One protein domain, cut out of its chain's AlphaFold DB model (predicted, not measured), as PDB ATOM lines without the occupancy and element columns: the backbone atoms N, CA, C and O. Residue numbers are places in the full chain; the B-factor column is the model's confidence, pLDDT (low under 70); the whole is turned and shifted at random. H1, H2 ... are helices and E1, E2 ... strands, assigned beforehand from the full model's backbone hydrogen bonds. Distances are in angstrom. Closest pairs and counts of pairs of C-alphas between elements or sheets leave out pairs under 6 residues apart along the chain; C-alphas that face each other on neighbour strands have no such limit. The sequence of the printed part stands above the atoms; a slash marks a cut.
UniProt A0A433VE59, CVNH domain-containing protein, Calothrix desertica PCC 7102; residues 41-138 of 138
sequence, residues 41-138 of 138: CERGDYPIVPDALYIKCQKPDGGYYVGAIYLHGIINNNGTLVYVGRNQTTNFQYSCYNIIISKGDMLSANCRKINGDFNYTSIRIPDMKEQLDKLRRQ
ATOM      1  N   CYS A  41     -46.633 -39.399  18.430       94.19
ATOM      2  CA  CYS A  41     -45.440 -38.837  19.019       94.19
ATOM      3  C   CYS A  41     -45.139 -39.548  20.322       94.19
ATOM      4  O   CYS A  41     -46.032 -39.863  21.108       94.19
ATOM      5  N   GLU A  42     -43.864 -39.763  20.558       95.12
ATOM      6  CA  GLU A  42     -43.337 -40.178  21.842       95.12
ATOM      7  C   GLU A  42     -42.514 -39.044  22.432       95.12
ATOM      8  O   GLU A  42     -42.078 -38.120  21.736       95.12
ATOM      9  N   ARG A  43     -42.316 -39.107  23.742       93.44
ATOM     10  CA  ARG A  43     -41.345 -38.255  24.406       93.44
ATOM     11  C   ARG A  43     -39.952 -38.463  23.789       93.44
ATOM     12  O   ARG A  43     -39.505 -39.595  23.665       93.44
ATOM     13  N   GLY A  44     -39.270 -37.368  23.466       91.25
ATOM     14  CA  GLY A  44     -37.884 -37.375  22.994       91.25
ATOM     15  C   GLY A  44     -36.847 -37.423  24.124       91.25
ATOM     16  O   GLY A  44     -37.167 -37.220  25.299       91.25
ATOM     17  N   ASP A  45     -35.584 -37.617  23.747       86.88
ATOM     18  CA  ASP A  45     -34.447 -37.871  24.652       86.88
ATOM     19  C   ASP A  45     -33.884 -36.621  25.364       86.88
ATOM     20  O   ASP A  45     -32.718 -36.575  25.751       86.88
ATOM     21  N   TYR A  46     -34.704 -35.586  25.555       89.25
ATOM     22  CA  TYR A  46     -34.290 -34.341  26.206       89.25
ATOM     23  C   TYR A  46     -34.687 -34.293  27.696       89.25
ATOM     24  O   TYR A  46     -35.648 -34.960  28.118       89.25
ATOM     25  N   PRO A  47     -33.970 -33.488  28.511       88.88
ATOM     26  CA  PRO A  47     -34.255 -33.325  29.933       88.88
ATOM     27  C   PRO A  47     -35.713 -32.957  30.227       88.88
ATOM     28  O   PRO A  47     -36.373 -32.266  29.453       88.88
ATOM     29  N   ILE A  48     -36.210 -33.401  31.387       87.44
ATOM     30  CA  ILE A  48     -37.507 -32.949  31.897       87.44
ATOM     31  C   ILE A  48     -37.380 -31.490  32.321       87.44
ATOM     32  O   ILE A  48     -36.662 -31.194  33.274       87.44
ATOM     33  N   VAL A  49     -38.143 -30.611  31.681       87.88
ATOM     34  CA  VAL A  49     -38.352 -29.242  32.156       87.88
ATOM     35  C   VAL A  49     -39.839 -28.986  32.428       87.88
ATOM     36  O   VAL A  49     -40.696 -29.721  31.917       87.88
ATOM     37  N   PRO A  50     -40.175 -27.986  33.259       86.25
ATOM     38  CA  PRO A  50     -41.546 -27.515  33.381       86.25
ATOM     39  C   PRO A  50     -42.051 -26.984  32.039       86.25
ATOM     40  O   PRO A  50     -41.285 -26.428  31.256       86.25
ATOM     41  N   ASP A  51     -43.344 -27.156  31.793       89.19
ATOM     42  CA  ASP A  51     -44.105 -26.601  30.663       89.19
ATOM     43  C   ASP A  51     -43.679 -27.000  29.248       89.19
ATOM     44  O   ASP A  51     -44.497 -26.862  28.350       89.19
ATOM     45  N   ALA A  52     -42.496 -27.575  29.023       92.00
ATOM     46  CA  ALA A  52     -42.088 -28.084  27.718       92.00
ATOM     47  C   ALA A  52     -41.968 -29.613  27.707       92.00
ATOM     48  O   ALA A  52     -41.285 -30.224  28.532       92.00
ATOM     49  N   LEU A  53     -42.598 -30.229  26.710       93.44
ATOM     50  CA  LEU A  53     -42.427 -31.635  26.382       93.44
ATOM     51  C   LEU A  53     -41.689 -31.737  25.051       93.44
ATOM     52  O   LEU A  53     -42.228 -31.398  23.997       93.44
ATOM     53  N   TYR A  54     -40.455 -32.228  25.108       94.81
ATOM     54  CA  TYR A  54     -39.721 -32.606  23.910       94.81
ATOM     55  C   TYR A  54     -40.287 -33.900  23.349       94.81
ATOM     56  O   TYR A  54     -40.494 -34.873  24.081       94.81
ATOM     57  N   ILE A  55     -40.527 -33.908  22.047       94.62
ATOM     58  CA  ILE A  55     -41.209 -34.988  21.351       94.62
ATOM     59  C   ILE A  55     -40.459 -35.391  20.092       94.62
ATOM     60  O   ILE A  55     -39.763 -34.594  19.462       94.62
ATOM     61  N   LYS A  56     -40.674 -36.643  19.713       94.62
ATOM     62  CA  LYS A  56     -40.317 -37.212  18.424       94.62
ATOM     63  C   LYS A  56     -41.583 -37.798  17.819       94.62
ATOM     64  O   LYS A  56     -42.234 -38.639  18.432       94.62
ATOM     65  N   CYS A  57     -41.941 -37.336  16.631       93.19
ATOM     66  CA  CYS A  57     -43.168 -37.713  15.945       93.19
ATOM     67  C   CYS A  57     -42.838 -38.397  14.625       93.19
ATOM     68  O   CYS A  57     -41.988 -37.918  13.873       93.19
ATOM     69  N   GLN A  58     -43.518 -39.504  14.340       90.44
ATOM     70  CA  GLN A  58     -43.409 -40.181  13.052       90.44
ATOM     71  C   GLN A  58     -44.269 -39.462  12.009       90.44
ATOM     72  O   GLN A  58     -45.433 -39.167  12.276       90.44
ATOM     73  N   LYS A  59     -43.708 -39.198  10.825       86.25
ATOM     74  CA  LYS A  59     -44.463 -38.612   9.709       86.25
ATOM     75  C   LYS A  59     -45.223 -39.692   8.919       86.25
ATOM     76  O   LYS A  59     -44.767 -40.839   8.882       86.25
ATOM     77  N   PRO A  60     -46.335 -39.353   8.237       80.44
ATOM     78  CA  PRO A  60     -47.080 -40.309   7.411       80.44
ATOM     79  C   PRO A  60     -46.286 -40.904   6.237       80.44
ATOM     80  O   PRO A  60     -46.526 -42.046   5.862       80.44
ATOM     81  N   ASP A  61     -45.354 -40.142   5.663       80.69
ATOM     82  CA  ASP A  61     -44.458 -40.540   4.565       80.69
ATOM     83  C   ASP A  61     -43.224 -41.329   5.043       80.69
ATOM     84  O   ASP A  61     -42.390 -41.742   4.239       80.69
ATOM     85  N   GLY A  62     -43.126 -41.584   6.349       79.06
ATOM     86  CA  GLY A  62     -41.945 -42.158   6.978       79.06
ATOM     87  C   GLY A  62     -40.958 -41.091   7.457       79.06
ATOM     88  O   GLY A  62     -41.053 -39.906   7.157       79.06
ATOM     89  N   GLY A  63     -39.996 -41.508   8.279       87.56
ATOM     90  CA  GLY A  63     -39.105 -40.577   8.967       87.56
ATOM     91  C   GLY A  63     -39.770 -39.871  10.153       87.56
ATOM     92  O   GLY A  63     -40.857 -40.239  10.605       87.56
ATOM     93  N   TYR A  64     -39.064 -38.881  10.700       90.50
ATOM     94  CA  TYR A  64     -39.433 -38.234  11.957       90.50
ATOM     95  C   TYR A  64     -39.289 -36.716  11.874       90.50
ATOM     96  O   TYR A  64     -38.479 -36.197  11.107       90.50
ATOM     97  N   TYR A  65     -40.052 -36.012  12.703       90.56
ATOM     98  CA  TYR A  65     -39.734 -34.654  13.133       90.56
ATOM     99  C   TYR A  65     -39.625 -34.619  14.656       90.56
ATOM    100  O   TYR A  65     -40.214 -35.445  15.358       90.56
ATOM    101  N   VAL A  66     -38.833 -33.682  15.163       92.75
ATOM    102  CA  VAL A  66     -38.602 -33.486  16.595       92.75
ATOM    103  C   VAL A  66     -38.874 -32.035  16.952       92.75
ATOM    104  O   VAL A  66     -38.772 -31.153  16.105       92.75
ATOM    105  N   GLY A  67     -39.219 -31.780  18.206       93.62
ATOM    106  CA  GLY A  67     -39.452 -30.422  18.677       93.62
ATOM    107  C   GLY A  67     -39.913 -30.392  20.122       93.62
ATOM    108  O   GLY A  67     -39.987 -31.428  20.781       93.62
ATOM    109  N   ALA A  68     -40.230 -29.197  20.604       93.75
ATOM    110  CA  ALA A  68     -40.851 -28.995  21.902       93.75
ATOM    111  C   ALA A  68     -42.276 -28.477  21.708       93.75
ATOM    112  O   ALA A  68     -42.499 -27.556  20.922       93.75
ATOM    113  N   ILE A  69     -43.221 -29.055  22.441       93.25
ATOM    114  CA  ILE A  69     -44.551 -28.475  22.633       93.25
ATOM    115  C   ILE A  69     -44.663 -27.939  24.050       93.25
ATOM    116  O   ILE A  69     -44.063 -28.491  24.977       93.25
ATOM    117  N   TYR A  70     -45.458 -26.891  24.212       93.19
ATOM    118  CA  TYR A  70     -45.703 -26.273  25.500       93.19
ATOM    119  C   TYR A  70     -47.069 -26.694  26.030       93.19
ATOM    120  O   TYR A  70     -48.102 -26.467  25.394       93.19
ATOM    121  N   LEU A  71     -47.061 -27.356  27.184       93.44
ATOM    122  CA  LEU A  71     -48.247 -27.846  27.872       93.44
ATOM    123  C   LEU A  71     -48.410 -27.067  29.171       93.44
ATOM    124  O   LEU A  71     -47.444 -26.855  29.893       93.44
ATOM    125  N   HIS A  72     -49.644 -26.701  29.501       92.81
ATOM    126  CA  HIS A  72     -49.947 -25.992  30.740       92.81
ATOM    127  C   HIS A  72     -51.032 -26.711  31.526       92.81
ATOM    128  O   HIS A  72     -51.985 -27.249  30.957       92.81
ATOM    129  N   GLY A  73     -50.877 -26.705  32.845       94.50
ATOM    130  CA  GLY A  73     -51.864 -27.195  33.791       94.50
ATOM    131  C   GLY A  73     -52.151 -28.681  33.701       94.50
ATOM    132  O   GLY A  73     -53.268 -29.071  34.017       94.50
ATOM    133  N   ILE A  74     -51.198 -29.509  33.262       96.38
ATOM    134  CA  ILE A  74     -51.349 -30.966  33.297       96.38
ATOM    135  C   ILE A  74     -50.581 -31.538  34.479       96.38
ATOM    136  O   ILE A  74     -49.357 -31.436  34.589       96.38
ATOM    137  N   ILE A  75     -51.327 -32.165  35.376       96.69
ATOM    138  CA  ILE A  75     -50.787 -32.766  36.591       96.69
ATOM    139  C   ILE A  75     -51.123 -34.249  36.641       96.69
ATOM    140  O   ILE A  75     -52.074 -34.720  36.015       96.69
ATOM    141  N   ASN A  76     -50.346 -34.981  37.432       98.00
ATOM    142  CA  ASN A  76     -50.696 -36.329  37.851       98.00
ATOM    143  C   ASN A  76     -51.421 -36.267  39.204       98.00
ATOM    144  O   ASN A  76     -50.797 -36.020  40.234       98.00
ATOM    145  N   ASN A  77     -52.728 -36.515  39.204       98.06
ATOM    146  CA  ASN A  77     -53.533 -36.664  40.410       98.06
ATOM    147  C   ASN A  77     -53.730 -38.153  40.728       98.06
ATOM    148  O   ASN A  77     -54.620 -38.803  40.175       98.06
ATOM    149  N   ASN A  78     -52.876 -38.699  41.598       98.06
ATOM    150  CA  ASN A  78     -52.924 -40.093  42.059       98.06
ATOM    151  C   ASN A  78     -53.086 -41.129  40.919       98.06
ATOM    152  O   ASN A  78     -53.964 -41.991  40.950       98.06
ATOM    153  N   GLY A  79     -52.247 -41.026  39.886       98.44
ATOM    154  CA  GLY A  79     -52.264 -41.892  38.705       98.44
ATOM    155  C   GLY A  79     -53.204 -41.437  37.584       98.44
ATOM    156  O   GLY A  79     -53.312 -42.123  36.570       98.44
ATOM    157  N   THR A  80     -53.887 -40.303  37.726       98.56
ATOM    158  CA  THR A  80     -54.801 -39.772  36.703       98.56
ATOM    159  C   THR A  80     -54.271 -38.455  36.155       98.56
ATOM    160  O   THR A  80     -53.954 -37.549  36.923       98.56
ATOM    161  N   LEU A  81     -54.191 -38.324  34.831       98.38
ATOM    162  CA  LEU A  81     -53.871 -37.044  34.197       98.38
ATOM    163  C   LEU A  81     -55.064 -36.101  34.351       98.38
ATOM    164  O   LEU A  81     -56.180 -36.444  33.967       98.38
ATOM    165  N   VAL A  82     -54.827 -34.913  34.901       97.38
ATOM    166  CA  VAL A  82     -55.868 -33.906  35.129       97.38
ATOM    167  C   VAL A  82     -55.422 -32.568  34.565       97.38
ATOM    168  O   VAL A  82     -54.267 -32.175  34.729       97.38
ATOM    169  N   TYR A  83     -56.360 -31.868  33.927       95.25
ATOM    170  CA  TYR A  83     -56.184 -30.490  33.496       95.25
ATOM    171  C   TYR A  83     -56.712 -29.521  34.553       95.25
ATOM    172  O   TYR A  83     -57.903 -29.514  34.857       95.25
ATOM    173  N   VAL A  84     -55.821 -28.698  35.100       94.75
ATOM    174  CA  VAL A  84     -56.108 -27.720  36.164       94.75
ATOM    175  C   VAL A  84     -56.081 -26.262  35.677       94.75
ATOM    176  O   VAL A  84     -56.244 -25.343  36.475       94.75
ATOM    177  N   GLY A  85     -55.926 -26.037  34.366       90.06
ATOM    178  CA  GLY A  85     -56.056 -24.722  33.723       90.06
ATOM    179  C   GLY A  85     -54.753 -24.145  33.152       90.06
ATOM    180  O   GLY A  85     -53.660 -24.470  33.600       90.06
ATOM    181  N   ARG A  86     -54.866 -23.242  32.164       89.25
ATOM    182  CA  ARG A  86     -53.718 -22.701  31.390       89.25
ATOM    183  C   ARG A  86     -52.711 -21.881  32.197       89.25
ATOM    184  O   ARG A  86     -51.583 -21.733  31.757       89.25
ATOM    185  N   ASN A  87     -53.112 -21.346  33.347       90.69
ATOM    186  CA  ASN A  87     -52.245 -20.515  34.190       90.69
ATOM    187  C   ASN A  87     -51.457 -21.336  35.221       90.69
ATOM    188  O   ASN A  87     -50.763 -20.768  36.058       90.69
ATOM    189  N   GLN A  88     -51.617 -22.659  35.208       93.56
ATOM    190  CA  GLN A  88     -50.911 -23.571  36.098       93.56
ATOM    191  C   GLN A  88     -49.740 -24.216  35.356       93.56
ATOM    192  O   GLN A  88     -49.834 -24.517  34.165       93.56
ATOM    193  N   THR A  89     -48.650 -24.476  36.069       91.56
ATOM    194  CA  THR A  89     -47.508 -25.221  35.529       91.56
ATOM    195  C   THR A  89     -47.868 -26.694  35.337       91.56
ATOM    196  O   THR A  89     -48.573 -27.294  36.151       91.56
ATOM    197  N   THR A  90     -47.367 -27.299  34.266       94.56
ATOM    198  CA  THR A  90     -47.441 -28.744  34.043       94.56
ATOM    199  C   THR A  90     -46.295 -29.466  34.757       94.56
ATOM    200  O   THR A  90     -45.130 -29.065  34.678       94.56
ATOM    201  N   ASN A  91     -46.603 -30.564  35.445       93.44
ATOM    202  CA  ASN A  91     -45.604 -31.341  36.189       93.44
ATOM    203  C   ASN A  91     -45.827 -32.863  36.147       93.44
ATOM    204  O   ASN A  91     -45.069 -33.615  36.769       93.44
ATOM    205  N   PHE A  92     -46.828 -33.351  35.404       96.50
ATOM    206  CA  PHE A  92     -47.089 -34.790  35.284       96.50
ATOM    207  C   PHE A  92     -45.844 -35.567  34.820       96.50
ATOM    208  O   PHE A  92     -45.595 -36.679  35.279       96.50
ATOM    209  N   GLN A  93     -45.014 -34.954  33.973       94.38
ATOM    210  CA  GLN A  93     -43.826 -35.555  33.373       94.38
ATOM    211  C   GLN A  93     -42.733 -35.957  34.378       94.38
ATOM    212  O   GLN A  93     -41.856 -36.738  34.019       94.38
ATOM    213  N   TYR A  94     -42.793 -35.478  35.628       94.88
ATOM    214  CA  TYR A  94     -41.903 -35.916  36.714       94.88
ATOM    215  C   TYR A  94     -42.326 -37.242  37.358       94.88
ATOM    216  O   TYR A  94     -41.528 -37.878  38.042       94.88
ATOM    217  N   SER A  95     -43.580 -37.657  37.176       96.88
ATOM    218  CA  SER A  95     -44.156 -38.839  37.833       96.88
ATOM    219  C   SER A  95     -44.863 -39.796  36.871       96.88
ATOM    220  O   SER A  95     -45.411 -40.809  37.310       96.88
ATOM    221  N   CYS A  96     -44.839 -39.505  35.570       97.75
ATOM    222  CA  CYS A  96     -45.385 -40.359  34.526       97.75
ATOM    223  C   CYS A  96     -44.302 -40.773  33.520       97.75
ATOM    224  O   CYS A  96     -43.392 -40.002  33.216       97.75
ATOM    225  N   TYR A  97     -44.430 -41.977  32.963       96.12
ATOM    226  CA  TYR A  97     -43.550 -42.525  31.926       96.12
ATOM    227  C   TYR A  97     -44.357 -43.055  30.732       96.12
ATOM    228  O   TYR A  97     -45.587 -43.117  30.780       96.12
ATOM    229  N   ASN A  98     -43.666 -43.430  29.647       95.94
ATOM    230  CA  ASN A  98     -44.278 -43.818  28.367       95.94
ATOM    231  C   ASN A  98     -45.296 -42.777  27.881       95.94
ATOM    232  O   ASN A  98     -46.448 -43.099  27.589       95.94
ATOM    233  N   ILE A  99     -44.865 -41.515  27.852       96.44
ATOM    234  CA  ILE A  99     -45.689 -40.393  27.410       96.44
ATOM    235  C   ILE A  99     -45.836 -40.473  25.890       96.44
ATOM    236  O   ILE A  99     -44.844 -40.436  25.159       96.44
ATOM    237  N   ILE A 100     -47.080 -40.587  25.439       95.81
ATOM    238  CA  ILE A 100     -47.458 -40.737  24.037       95.81
ATOM    239  C   ILE A 100     -48.487 -39.668  23.702       95.81
ATOM    240  O   ILE A 100     -49.457 -39.474  24.437       95.81
ATOM    241  N   ILE A 101     -48.309 -39.020  22.558       94.81
ATOM    242  CA  ILE A 101     -49.332 -38.187  21.943       94.81
ATOM    243  C   ILE A 101     -49.871 -38.934  20.734       94.81
ATOM    244  O   ILE A 101     -49.115 -39.447  19.911       94.81
ATOM    245  N   SER A 102     -51.190 -39.013  20.640       91.81
ATOM    246  CA  SER A 102     -51.880 -39.657  19.530       91.81
ATOM    247  C   SER A 102     -53.017 -38.777  19.043       91.81
ATOM    248  O   SER A 102     -53.553 -37.960  19.791       91.81
ATOM    249  N   LYS A 103     -53.391 -38.935  17.768       85.56
ATOM    250  CA  LYS A 103     -54.524 -38.217  17.152       85.56
ATOM    251  C   LYS A 103     -54.391 -36.679  17.203       85.56
ATOM    252  O   LYS A 103     -55.357 -35.968  16.949       85.56
ATOM    253  N   GLY A 104     -53.186 -36.171  17.475       85.06
ATOM    254  CA  GLY A 104     -52.850 -34.747  17.562       85.06
ATOM    255  C   GLY A 104     -53.209 -34.064  18.887       85.06
ATOM    256  O   GLY A 104     -52.601 -33.054  19.215       85.06
ATOM    257  N   ASP A 105     -54.156 -34.587  19.664       91.00
ATOM    258  CA  ASP A 105     -54.663 -33.926  20.876       91.00
ATOM    259  C   ASP A 105     -54.781 -34.846  22.101       91.00
ATOM    260  O   ASP A 105     -55.079 -34.367  23.193       91.00
ATOM    261  N   MET A 106     -54.521 -36.149  21.965       95.12
ATOM    262  CA  MET A 106     -54.638 -37.110  23.061       95.12
ATOM    263  C   MET A 106     -53.272 -37.404  23.676       95.12
ATOM    264  O   MET A 106     -52.454 -38.096  23.069       95.12
ATOM    265  N   LEU A 107     -53.055 -36.940  24.905       96.19
ATOM    266  CA  LEU A 107     -51.884 -37.242  25.722       96.19
ATOM    267  C   LEU A 107     -52.177 -38.464  26.596       96.19
ATOM    268  O   LEU A 107     -53.148 -38.468  27.347       96.19
ATOM    269  N   SER A 108     -51.345 -39.498  26.517       97.81
ATOM    270  CA  SER A 108     -51.462 -40.723  27.318       97.81
ATOM    271  C   SER A 108     -50.149 -41.041  28.017       97.81
ATOM    272  O   SER A 108     -49.083 -40.794  27.456       97.81
ATOM    273  N   ALA A 109     -50.205 -41.592  29.229       98.25
ATOM    274  CA  ALA A 109     -49.016 -41.981  29.984       98.25
ATOM    275  C   ALA A 109     -49.339 -43.022  31.068       98.25
ATOM    276  O   ALA A 109     -50.491 -43.184  31.471       98.25
ATOM    277  N   ASN A 110     -48.301 -43.688  31.579       98.62
ATOM    278  CA  ASN A 110     -48.366 -44.441  32.831       98.62
ATOM    279  C   ASN A 110     -47.959 -43.517  33.976       98.62
ATOM    280  O   ASN A 110     -46.798 -43.130  34.069       98.62
ATOM    281  N   CYS A 111     -48.903 -43.156  34.834       98.69
ATOM    282  CA  CYS A 111     -48.701 -42.192  35.908       98.69
ATOM    283  C   CYS A 111     -48.656 -42.872  37.274       98.69
ATOM    284  O   CYS A 111     -49.472 -43.747  37.570       98.69
ATOM    285  N   ARG A 112     -47.695 -42.466  38.110       98.69
ATOM    286  CA  ARG A 112     -47.496 -43.034  39.446       98.69
ATOM    287  C   ARG A 112     -48.620 -42.607  40.390       98.69
ATOM    288  O   ARG A 112     -48.920 -41.420  40.510       98.69
ATOM    289  N   LYS A 113     -49.228 -43.567  41.073       98.62
ATOM    290  CA  LYS A 113     -50.161 -43.375  42.184       98.62
ATOM    291  C   LYS A 113     -49.395 -43.075  43.475       98.62
ATOM    292  O   LYS A 113     -48.202 -43.355  43.591       98.62
ATOM    293  N   ILE A 114     -50.099 -42.570  44.484       97.44
ATOM    294  CA  ILE A 114     -49.543 -42.302  45.820       97.44
ATOM    295  C   ILE A 114     -49.023 -43.594  46.471       97.44
ATOM    296  O   ILE A 114     -47.998 -43.571  47.143       97.44
ATOM    297  N   ASN A 115     -49.682 -44.732  46.223       96.94
ATOM    298  CA  ASN A 115     -49.255 -46.041  46.728       96.94
ATOM    299  C   ASN A 115     -48.027 -46.623  45.994       96.94
ATOM    300  O   ASN A 115     -47.572 -47.706  46.341       96.94
ATOM    301  N   GLY A 116     -47.494 -45.925  44.986       97.31
ATOM    302  CA  GLY A 116     -46.326 -46.344  44.216       97.31
ATOM    303  C   GLY A 116     -46.636 -47.125  42.938       97.31
ATOM    304  O   GLY A 116     -45.768 -47.147  42.066       97.31
ATOM    305  N   ASP A 117     -47.843 -47.679  42.793       98.25
ATOM    306  CA  ASP A 117     -48.279 -48.356  41.566       98.25
ATOM    307  C   ASP A 117     -48.430 -47.367  40.409       98.25
ATOM    308  O   ASP A 117     -48.453 -46.150  40.594       98.25
ATOM    309  N   PHE A 118     -48.614 -47.885  39.198       98.44
ATOM    310  CA  PHE A 118     -48.864 -47.068  38.017       98.44
ATOM    311  C   PHE A 118     -50.266 -47.284  37.466       98.44
ATOM    312  O   PHE A 118     -50.838 -48.370  37.551       98.44
ATOM    313  N   ASN A 119     -50.824 -46.222  36.899       98.62
ATOM    314  CA  ASN A 119     -52.083 -46.253  36.178       98.62
ATOM    315  C   ASN A 119     -51.882 -45.714  34.766       98.62
ATOM    316  O   ASN A 119     -51.321 -44.629  34.591       98.62
ATOM    317  N   TYR A 120     -52.362 -46.452  33.770       98.38
ATOM    318  CA  TYR A 120     -52.437 -45.939  32.410       98.38
ATOM    319  C   TYR A 120     -53.624 -44.982  32.303       98.38
ATOM    320  O   TYR A 120     -54.760 -45.341  32.607       98.38
ATOM    321  N   THR A 121     -53.361 -43.752  31.884       98.56
ATOM    322  CA  THR A 121     -54.353 -42.677  31.831       98.56
ATOM    323  C   THR A 121     -54.154 -41.853  30.568       98.56
ATOM    324  O   THR A 121     -53.055 -41.787  30.014       98.56
ATOM    325  N   SER A 122     -55.222 -41.198  30.118       97.94
ATOM    326  CA  SER A 122     -55.185 -40.304  28.964       97.94
ATOM    327  C   SER A 122     -56.057 -39.073  29.184       97.94
ATOM    328  O   SER A 122     -57.009 -39.112  29.962       97.94
ATOM    329  N   ILE A 123     -55.707 -37.977  28.521       97.00
ATOM    330  CA  ILE A 123     -56.443 -36.716  28.554       97.00
ATOM    331  C   ILE A 123     -56.319 -36.016  27.198       97.00
ATOM    332  O   ILE A 123     -55.283 -36.096  26.534       97.00
ATOM    333  N   ARG A 124     -57.377 -35.314  26.784       94.69
ATOM    334  CA  ARG A 124     -57.309 -34.415  25.626       94.69
ATOM    335  C   ARG A 124     -56.752 -33.063  26.038       94.69
ATOM    336  O   ARG A 124     -57.235 -32.480  27.007       94.69
ATOM    337  N   ILE A 125     -55.789 -32.558  25.277       91.50
ATOM    338  CA  ILE A 125     -55.174 -31.253  25.501       91.50
ATOM    339  C   ILE A 125     -55.599 -30.294  24.387       91.50
ATOM    340  O   ILE A 125     -55.205 -30.499  23.234       91.50
ATOM    341  N   PRO A 126     -56.376 -29.243  24.709       82.62
ATOM    342  CA  PRO A 126     -56.651 -28.167  23.766       82.62
ATOM    343  C   PRO A 126     -55.345 -27.561  23.238       82.62
ATOM    344  O   PRO A 126     -54.346 -27.513  23.949       82.62
ATOM    345  N   ASP A 127     -55.348 -27.112  21.987       85.75
ATOM    346  CA  ASP A 127     -54.236 -26.396  21.341       85.75
ATOM    347  C   ASP A 127     -52.965 -27.236  21.052       85.75
ATOM    348  O   ASP A 127     -52.120 -26.814  20.262       85.75
ATOM    349  N   MET A 128     -52.838 -28.464  21.583       91.44
ATOM    350  CA  MET A 128     -51.698 -29.352  21.290       91.44
ATOM    351  C   MET A 128     -51.614 -29.712  19.800       91.44
ATOM    352  O   MET A 128     -50.527 -29.710  19.223       91.44
ATOM    353  N   LYS A 129     -52.764 -29.947  19.157       91.88
ATOM    354  CA  LYS A 129     -52.831 -30.255  17.722       91.88
ATOM    355  C   LYS A 129     -52.257 -29.126  16.871       91.88
ATOM    356  O   LYS A 129     -51.479 -29.385  15.961       91.88
ATOM    357  N   GLU A 130     -52.610 -27.881  17.186       92.25
ATOM    358  CA  GLU A 130     -52.117 -26.713  16.454       92.25
ATOM    359  C   GLU A 130     -50.595 -26.567  16.596       92.25
ATOM    360  O   GLU A 130     -49.903 -26.302  15.613       92.25
ATOM    361  N   GLN A 131     -50.056 -26.784  17.800       93.06
ATOM    362  CA  GLN A 131     -48.611 -26.758  18.028       93.06
ATOM    363  C   GLN A 131     -47.886 -27.844  17.221       93.06
ATOM    364  O   GLN A 131     -46.885 -27.553  16.565       93.06
ATOM    365  N   LEU A 132     -48.412 -29.073  17.207       92.19
ATOM    366  CA  LEU A 132     -47.855 -30.168  16.406       92.19
ATOM    367  C   LEU A 132     -47.881 -29.857  14.908       92.19
ATOM    368  O   LEU A 132     -46.891 -30.086  14.216       92.19
ATOM    369  N   ASP A 133     -48.981 -29.290  14.414       92.00
ATOM    370  CA  ASP A 133     -49.111 -28.893  13.014       92.00
ATOM    371  C   ASP A 133     -48.141 -27.771  12.620       92.00
ATOM    372  O   ASP A 133     -47.728 -27.722  11.460       92.00
ATOM    373  N   LYS A 134     -47.771 -26.880  13.551       91.88
ATOM    374  CA  LYS A 134     -46.722 -25.869  13.338       91.88
ATOM    375  C   LYS A 134     -45.339 -26.512  13.277       91.88
ATOM    376  O   LYS A 134     -44.602 -26.233  12.340       91.88
ATOM    377  N   LEU A 135     -45.015 -27.399  14.222       91.00
ATOM    378  CA  LEU A 135     -43.729 -28.107  14.256       91.00
ATOM    379  C   LEU A 135     -43.502 -28.961  13.007       91.00
ATOM    380  O   LEU A 135     -42.409 -28.971  12.459       91.00
ATOM    381  N   ARG A 136     -44.537 -29.653  12.522       89.69
ATOM    382  CA  ARG A 136     -44.440 -30.524  11.343       89.69
ATOM    383  C   ARG A 136     -44.110 -29.767  10.047       89.69
ATOM    384  O   ARG A 136     -43.629 -30.384   9.102       89.69
ATOM    385  N   ARG A 137     -44.425 -28.469   9.982       88.69
ATOM    386  CA  ARG A 137     -44.223 -27.615   8.798       88.69
ATOM    387  C   ARG A 137     -42.875 -26.887   8.776       88.69
ATOM    388  O   ARG A 137     -42.619 -26.184   7.801       88.69
ATOM    389  N   GLN A 138     -42.082 -26.999   9.839       81.75
ATOM    390  CA  GLN A 138     -40.718 -26.465   9.905       81.75
ATOM    391  C   GLN A 138     -39.745 -27.407   9.193       81.75
ATOM    392  O   GLN A 138     -38.813 -26.873   8.558       81.75
TER     393      GLN A 138
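Overview. This is residues 41 to 138 of the 138 residues of the protein "CVNH domain-containing protein" of Calothrix desertica PCC 7102 (UniProt A0A433VE59). A strongly twisted wall of six strands, E3 E2 E1 E6 E7 E8, has the small hairpin E4 and E5 over its E7 and E8 end, a small sandwich of two sheets partly face to face with crossed strands, and the short helix H1 over its E3 end. The 98 printed residues hold, along the chain, eight named strands, E1 to E8, then H1; both sheets are antiparallel and the class is mostly strand. The whole is compact, with a radius of gyration of the C-alphas of 13.1 A, and elongated, spanning 42 by 27 by 24 A.

Along the chain. In the large sheet, E3 is residues 64 to 70 (19.1 A), E2 52 to 58 (19.1 A), E1 41 to 43, E6 96 to 102 (16.4 A), E7 106 to 112 (18.8 A) and E8 118 to 124 (19.6 A). E4 is residues 74 to 77, E5 80 to 83 and H1 128 to 135 (10.7 A). C-alpha 41 begins E1 at (-45.440, -38.837, 19.019); C-alpha 135 ends H1 at (-43.729, -28.107, 14.256).

Arrangement. E1 E2 E3 and E6 E7 E8 are meanders, each strand the antiparallel neighbour of the one before. Across E2 and E3, N 55 and O 67 are within hydrogen-bond range at 2.8 A, as are N 42 and O 56 of E1 and E2, 2.9 A, N 101 and O 41 of E6 and E1, 2.8 A, N 108 and O 100 of E7 and E6, 2.8 A, and N 111 and O 119 of E7 and E8, 2.8 A. In the hairpin E4 and E5, N 77 and O 80 are 2.8 A apart. The closest C-alphas of E5 and E8 are those of Thr 80 and Thr 121, 5.7 A. H1 is on the sheet at a height of 7.9 A, only just over E3, on which 3 of its C-alphas fall; every O i to N i+4 pair in H1 is within range.

Size, cuts and confidence. The C-alphas of Asp 61 and Asn 115, the two farthest apart, are 42.8 A apart. The link E5 to E6 is long, residues 84 to 95. The printed part has no cut, and no printed residue is under 70 in pLDDT.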